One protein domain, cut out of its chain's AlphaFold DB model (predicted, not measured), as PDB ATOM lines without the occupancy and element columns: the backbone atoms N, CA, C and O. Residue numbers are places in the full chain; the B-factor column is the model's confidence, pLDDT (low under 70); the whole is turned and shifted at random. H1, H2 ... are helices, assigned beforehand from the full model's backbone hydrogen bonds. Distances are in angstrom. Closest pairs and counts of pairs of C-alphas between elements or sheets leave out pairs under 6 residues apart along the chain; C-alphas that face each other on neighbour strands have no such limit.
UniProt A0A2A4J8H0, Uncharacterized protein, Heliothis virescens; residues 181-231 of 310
ATOM      1  N   ARG A 181      -8.798  -5.868 118.892       82.62
ATOM      2  CA  ARG A 181      -8.647  -6.402 117.554       82.62
ATOM      3  C   ARG A 181      -9.456  -5.510 116.612       82.62
ATOM      4  O   ARG A 181     -10.642  -5.274 116.858       82.62
ATOM      5  N   PRO A 182      -8.851  -5.035 115.519       89.50
ATOM      6  CA  PRO A 182      -9.614  -4.479 114.418       89.50
ATOM      7  C   PRO A 182     -10.634  -5.508 113.917       89.50
ATOM      8  O   PRO A 182     -10.344  -6.707 113.884       89.50
ATOM      9  N   LEU A 183     -11.807  -5.035 113.501       93.06
ATOM     10  CA  LEU A 183     -12.785  -5.839 112.776       93.06
ATOM     11  C   LEU A 183     -12.118  -6.465 111.548       93.06
ATOM     12  O   LEU A 183     -11.398  -5.789 110.801       93.06
ATOM     13  N   SER A 184     -12.406  -7.743 111.314       94.25
ATOM     14  CA  SER A 184     -12.072  -8.393 110.048       94.25
ATOM     15  C   SER A 184     -12.780  -7.688 108.886       94.25
ATOM     16  O   SER A 184     -13.824  -7.059 109.066       94.25
ATOM     17  N   SER A 185     -12.244  -7.809 107.671       95.38
ATOM     18  CA  SER A 185     -12.873  -7.262 106.463       95.38
ATOM     19  C   SER A 185     -14.314  -7.758 106.289       95.38
ATOM     20  O   SER A 185     -15.185  -6.973 105.918       95.38
ATOM     21  N   ASP A 186     -14.573  -9.025 106.623       93.25
ATOM     22  CA  ASP A 186     -15.897  -9.646 106.503       93.25
ATOM     23  C   ASP A 186     -16.846  -9.215 107.631       93.25
ATOM     24  O   ASP A 186     -18.016  -8.945 107.377       93.25
ATOM     25  N   GLU A 187     -16.338  -9.041 108.855       94.69
ATOM     26  CA  GLU A 187     -17.113  -8.497 109.983       94.69
ATOM     27  C   GLU A 187     -17.485  -7.030 109.743       94.69
ATOM     28  O   GLU A 187     -18.613  -6.604 109.986       94.69
ATOM     29  N   ALA A 188     -16.545  -6.245 109.212       96.00
ATOM     30  CA  ALA A 188     -16.787  -4.863 108.835       96.00
ATOM     31  C   ALA A 188     -17.757  -4.753 107.651       96.00
ATOM     32  O   ALA A 188     -18.540  -3.803 107.594       96.00
ATOM     33  N   LEU A 189     -17.726  -5.711 106.718       96.31
ATOM     34  CA  LEU A 189     -18.704  -5.804 105.638       96.31
ATOM     35  C   LEU A 189     -20.101  -6.142 106.173       96.31
ATOM     36  O   LEU A 189     -21.056  -5.480 105.771       96.31
ATOM     37  N   ALA A 190     -20.218  -7.108 107.089       95.94
ATOM     38  CA  ALA A 190     -21.480  -7.432 107.752       95.94
ATOM     39  C   ALA A 190     -22.046  -6.197 108.464       95.94
ATOM     40  O   ALA A 190     -23.135  -5.744 108.129       95.94
ATOM     41  N   TYR A 191     -21.237  -5.534 109.301       96.12
ATOM     42  CA  TYR A 191     -21.610  -4.264 109.926       96.12
ATOM     43  C   TYR A 191     -22.059  -3.214 108.899       96.12
ATOM     44  O   TYR A 191     -23.073  -2.549 109.102       96.12
ATOM     45  N   TYR A 192     -21.326  -3.041 107.793       97.12
ATOM     46  CA  TYR A 192     -21.666  -2.069 106.748       97.12
ATOM     47  C   TYR A 192     -23.053  -2.336 106.142       97.12
ATOM     48  O   TYR A 192     -23.796  -1.384 105.893       97.12
ATOM     49  N   ILE A 193     -23.389  -3.607 105.902       96.19
ATOM     50  CA  ILE A 193     -24.670  -4.036 105.326       96.19
ATOM     51  C   ILE A 193     -25.791  -3.914 106.365       96.19
ATOM     52  O   ILE A 193     -26.784  -3.237 106.098       96.19
ATOM     53  N   ASP A 194     -25.606  -4.485 107.553       96.94
ATOM     54  CA  ASP A 194     -26.623  -4.548 108.609       96.94
ATOM     55  C   ASP A 194     -26.998  -3.153 109.123       96.94
ATOM     56  O   ASP A 194     -28.170  -2.848 109.347       96.94
ATOM     57  N   SER A 195     -26.009  -2.259 109.235       95.56
ATOM     58  CA  SER A 195     -26.230  -0.856 109.616       95.56
ATOM     59  C   SER A 195     -26.747   0.026 108.476       95.56
ATOM     60  O   SER A 195     -26.972   1.216 108.691       95.56
ATOM     61  N   LYS A 196     -26.899  -0.514 107.255       96.38
ATOM     62  CA  LYS A 196     -27.255   0.240 106.039       96.38
ATOM     63  C   LYS A 196     -26.366   1.478 105.836       96.38
ATOM     64  O   LYS A 196     -26.819   2.534 105.392       96.38
ATOM     65  N   SER A 197     -25.085   1.359 106.183       94.44
ATOM     66  CA  SER A 197     -24.137   2.470 106.121       94.44
ATOM     67  C   SER A 197     -23.863   2.884 104.676       94.44
ATOM     68  O   SER A 197     -23.643   2.056 103.794       94.44
ATOM     69  N   THR A 198     -23.789   4.193 104.427       97.00
ATOM     70  CA  THR A 198     -23.239   4.720 103.171       97.00
ATOM     71  C   THR A 198     -21.712   4.730 103.215       97.00
ATOM     72  O   THR A 198     -21.101   4.727 104.289       97.00
ATOM     73  N   THR A 199     -21.060   4.826 102.051       96.31
ATOM     74  CA  THR A 199     -19.599   4.987 101.967       96.31
ATOM     75  C   THR A 199     -19.111   6.184 102.784       96.31
ATOM     76  O   THR A 199     -18.065   6.105 103.427       96.31
ATOM     77  N   HIS A 200     -19.867   7.286 102.771       97.44
ATOM     78  CA  HIS A 200     -19.538   8.480 103.541       97.44
ATOM     79  C   HIS A 200     -19.642   8.220 105.048       97.44
ATOM     80  O   HIS A 200     -18.668   8.454 105.762       97.44
ATOM     81  N   SER A 201     -20.769   7.667 105.512       97.19
ATOM     82  CA  SER A 201     -20.993   7.369 106.932       97.19
ATOM     83  C   SER A 201     -19.926   6.421 107.489       97.19
ATOM     84  O   SER A 201     -19.272   6.743 108.478       97.19
ATOM     85  N   TYR A 202     -19.631   5.320 106.788       97.25
ATOM     86  CA  TYR A 202     -18.595   4.373 107.210       97.25
ATOM     87  C   TYR A 202     -17.212   5.033 107.335       97.25
ATOM     88  O   TYR A 202     -16.515   4.870 108.341       97.25
ATOM     89  N   LYS A 203     -16.809   5.819 106.323       97.12
ATOM     90  CA  LYS A 203     -15.534   6.553 106.348       97.12
ATOM     91  C   LYS A 203     -15.494   7.562 107.496       97.12
ATOM     92  O   LYS A 203     -14.442   7.715 108.118       97.12
ATOM     93  N   GLN A 204     -16.615   8.215 107.794       97.19
ATOM     94  CA  GLN A 204     -16.721   9.177 108.882       97.19
ATOM     95  C   GLN A 204     -16.615   8.497 110.253       97.19
ATOM     96  O   GLN A 204     -15.835   8.955 111.086       97.19
ATOM     97  N   THR A 205     -17.306   7.374 110.465       95.44
ATOM     98  CA  THR A 205     -17.203   6.561 111.688       95.44
ATOM     99  C   THR A 205     -15.767   6.113 111.920       95.44
ATOM    100  O   THR A 205     -15.201   6.385 112.976       95.44
ATOM    101  N   ARG A 206     -15.117   5.542 110.899       96.19
ATOM    102  CA  ARG A 206     -13.703   5.149 110.978       96.19
ATOM    103  C   ARG A 206     -12.784   6.328 111.307       96.19
ATOM    104  O   ARG A 206     -11.851   6.194 112.095       96.19
ATOM    105  N   LYS A 207     -13.014   7.488 110.688       96.56
ATOM    106  CA  LYS A 207     -12.224   8.700 110.944       96.56
ATOM    107  C   LYS A 207     -12.359   9.146 112.399       96.56
ATOM    108  O   LYS A 207     -11.355   9.490 113.020       96.56
ATOM    109  N   TRP A 208     -13.573   9.124 112.942       96.19
ATOM    110  CA  TRP A 208     -13.823   9.469 114.336       96.19
ATOM    111  C   TRP A 208     -13.178   8.477 115.303       96.19
ATOM    112  O   TRP A 208     -12.484   8.922 116.213       96.19
ATOM    113  N   THR A 209     -13.302   7.164 115.079       93.69
ATOM    114  CA  THR A 209     -12.662   6.169 115.958       93.69
ATOM    115  C   THR A 209     -11.142   6.307 115.960       93.69
ATOM    116  O   THR A 209     -10.527   6.315 117.024       93.69
ATOM    117  N   MET A 210     -10.534   6.533 114.789       92.44
ATOM    118  CA  MET A 210      -9.091   6.767 114.682       92.44
ATOM    119  C   MET A 210      -8.643   8.037 115.407       92.44
ATOM    120  O   MET A 210      -7.568   8.049 115.998       92.44
ATOM    121  N   LYS A 211      -9.456   9.102 115.391       93.94
ATOM    122  CA  LYS A 211      -9.149  10.353 116.103       93.94
ATOM    123  C   LYS A 211      -9.092  10.154 117.621       93.94
ATOM    124  O   LYS A 211      -8.315  10.828 118.284       93.94
ATOM    125  N   VAL A 212      -9.897   9.234 118.148       92.00
ATOM    126  CA  VAL A 212      -9.908   8.857 119.572       92.00
ATOM    127  C   VAL A 212      -8.782   7.861 119.907       92.00
ATOM    128  O   VAL A 212      -8.522   7.599 121.072       92.00
ATOM    129  N   GLY A 213      -8.057   7.349 118.903       89.50
ATOM    130  CA  GLY A 213      -6.962   6.388 119.079       89.50
ATOM    131  C   GLY A 213      -7.382   4.922 118.951       89.50
ATOM    132  O   GLY A 213      -6.566   4.036 119.178       89.50
ATOM    133  N   HIS A 214      -8.628   4.648 118.548       89.06
ATOM    134  CA  HIS A 214      -9.130   3.290 118.362       89.06
ATOM    135  C   HIS A 214      -9.135   2.891 116.879       89.06
ATOM    136  O   HIS A 214      -9.830   3.475 116.038       89.06
ATOM    137  N   HIS A 215      -8.392   1.835 116.552       90.94
ATOM    138  CA  HIS A 215      -8.243   1.310 115.192       90.94
ATOM    139  C   HIS A 215      -9.207   0.149 114.899       90.94
ATOM    140  O   HIS A 215      -8.807  -0.882 114.370       90.94
ATOM    141  N   VAL A 216     -10.488   0.321 115.238       92.81
ATOM    142  CA  VAL A 216     -11.498  -0.753 115.171       92.81
ATOM    143  C   VAL A 216     -11.906  -1.083 113.733       92.81
ATOM    144  O   VAL A 216     -12.023  -2.248 113.379       92.81
ATOM    145  N   PHE A 217     -12.115  -0.077 112.879       94.38
ATOM    146  CA  PHE A 217     -12.667  -0.285 111.535       94.38
ATOM    147  C   PHE A 217     -11.576  -0.390 110.449       94.38
ATOM    148  O   PHE A 217     -10.745   0.528 110.320       94.38
ATOM    149  N   PRO A 218     -11.590  -1.435 109.595       95.75
ATOM    150  CA  PRO A 218     -10.678  -1.542 108.460       95.75
ATOM    151  C   PRO A 218     -10.967  -0.465 107.404       95.75
ATOM    152  O   PRO A 218     -12.001   0.212 107.428       95.75
ATOM    153  N   SER A 219     -10.031  -0.261 106.473       95.50
ATOM    154  CA  SER A 219     -10.228   0.703 105.384       95.50
ATOM    155  C   SER A 219     -11.410   0.300 104.494       95.50
ATOM    156  O   SER A 219     -11.781  -0.870 104.401       95.50
ATOM    157  N   TYR A 220     -12.001   1.281 103.808       96.19
ATOM    158  CA  TYR A 220     -13.113   1.014 102.894       96.19
ATOM    159  C   TYR A 220     -12.706   0.073 101.746       96.19
ATOM    160  O   TYR A 220     -13.516  -0.727 101.290       96.19
ATOM    161  N   ASP A 221     -11.441   0.103 101.329       97.12
ATOM    162  CA  ASP A 221     -10.930  -0.777 100.276       97.12
ATOM    163  C   ASP A 221     -10.970  -2.254 100.686       97.12
ATOM    164  O   ASP A 221     -11.239  -3.112  99.847       97.12
ATOM    165  N   CYS A 222     -10.768  -2.564 101.973       96.38
ATOM    166  CA  CYS A 222     -10.937  -3.923 102.490       96.38
ATOM    167  C   CYS A 222     -12.388  -4.399 102.348       96.38
ATOM    168  O   CYS A 222     -12.619  -5.514 101.890       96.38
ATOM    169  N   ILE A 223     -13.364  -3.531 102.636       96.25
ATOM    170  CA  ILE A 223     -14.790  -3.836 102.439       96.25
ATOM    171  C   ILE A 223     -15.090  -4.072 100.961       96.25
ATOM    172  O   ILE A 223     -15.792  -5.019 100.622       96.25
ATOM    173  N   VAL A 224     -14.557  -3.237 100.065       96.12
ATOM    174  CA  VAL A 224     -14.750  -3.410  98.616       96.12
ATOM    175  C   VAL A 224     -14.183  -4.749  98.146       96.12
ATOM    176  O   VAL A 224     -14.828  -5.425  97.348       96.12
ATOM    177  N   LYS A 225     -13.015  -5.159  98.650       95.69
ATOM    178  CA  LYS A 225     -12.430  -6.473  98.349       95.69
ATOM    179  C   LYS A 225     -13.318  -7.616  98.842       95.69
ATOM    180  O   LYS A 225     -13.628  -8.495  98.043       95.69
ATOM    181  N   SER A 226     -13.796  -7.567 100.088       94.88
ATOM    182  CA  SER A 226     -14.727  -8.576 100.619       94.88
ATOM    183  C   SER A 226     -16.048  -8.617  99.842       94.88
ATOM    184  O   SER A 226     -16.538  -9.700  99.535       94.88
ATOM    185  N   LYS A 227     -16.597  -7.463  99.423       94.75
ATOM    186  CA  LYS A 227     -17.782  -7.411  98.542       94.75
ATOM    187  C   LYS A 227     -17.525  -8.106  97.216       94.75
ATOM    188  O   LYS A 227     -18.315  -8.945  96.806       94.75
ATOM    189  N   LYS A 228     -16.405  -7.783  96.565       94.12
ATOM    190  CA  LYS A 228     -16.027  -8.385  95.282       94.12
ATOM    191  C   LYS A 228     -15.826  -9.892  95.385       94.12
ATOM    192  O   LYS A 228     -16.249 -10.604  94.488       94.12
ATOM    193  N   ALA A 229     -15.255 -10.374  96.487       92.81
ATOM    194  CA  ALA A 229     -15.094 -11.804  96.737       92.81
ATOM    195  C   ALA A 229     -16.433 -12.560  96.859       92.81
ATOM    196  O   ALA A 229     -16.465 -13.776  96.663       92.81
ATOM    197  N   CYS A 230     -17.530 -11.858  97.164       92.38
ATOM    198  CA  CYS A 230     -18.875 -12.429  97.232       92.38
ATOM    199  C   CYS A 230     -19.589 -12.478  95.871       92.38
ATOM    200  O   CYS A 230     -20.625 -13.129  95.772       92.38
ATOM    201  N   TYR A 231     -19.067 -11.814  94.834       93.50
ATOM    202  CA  TYR A 231     -19.653 -11.862  93.496       93.50
ATOM    203  C   TYR A 231     -19.109 -13.058  92.695       93.50
ATOM    204  O   TYR A 231     -17.963 -13.471  92.907       93.50
TER     205      TYR A 231
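What this domain is: This is residues 181 to 231 of the 310 residues of an uncharacterized protein of Heliothis virescens (UniProt A0A2A4J8H0). The longest helix, H2, reaches out toward one end of an elongated domain and H3 toward the other, while H1 crosses H3 nearly at a right angle. After H2 the chain folds back through residues 212 to 219 to reach the start of H3. The printed part has 51 residues, with three named helices in the order H1, H2, H3 and no named strand, and its class is all helix. It is compact, with a radius of gyration of the C-alphas of 10.5 A, and the C-alphas span 35 by 21 by 17 A.

Where its parts are: H2 is residues 199 to 211, 18.4 A from first to last C-alpha, beginning at C-alpha 199 at (-19.599, 4.987, 101.967). H1 is residues 185 to 194, 14.2 A long, with C-alpha 185 at (-12.873, -7.262, 106.463). H3 is residues 220 to 229, 14.4 A long, and ends at C-alpha 229 at (-15.094, -11.804, 96.737).

How they stand to each other: H2 only just touches H3, with 3 pairs of C-alphas within 8 A, and does so with residues 199 to 203 alone. Their closest C-alphas, those of Lys 203 and Tyr 220, are 7.0 A apart. H2 and H3 run opposite ways at a steep tilt of 48 degrees. H1 touches H3 about perpendicular, at 89 degrees, and their closest C-alphas, those of Leu 189 and Ile 223, are 5.4 A apart. H1 and H2 are close but not clearly touching, with the C-alphas of Tyr 192 and Tyr 202 the closest at 7.2 A. They run opposite ways at a steep tilt of 58 degrees. In H1, H2 and H3 every O i to N i+4 pair is within hydrogen-bond range.

The domain as a whole: The two C-alphas farthest apart, those of Val 212 and Tyr 231, are 34.7 A apart. The printed part has no cut. The link from H1 to H2 is tight, with 4 residues, and the link from H2 to H3 is short, with 8 residues. The mean pLDDT of the printed part is 94.7, and no printed residue is under 70.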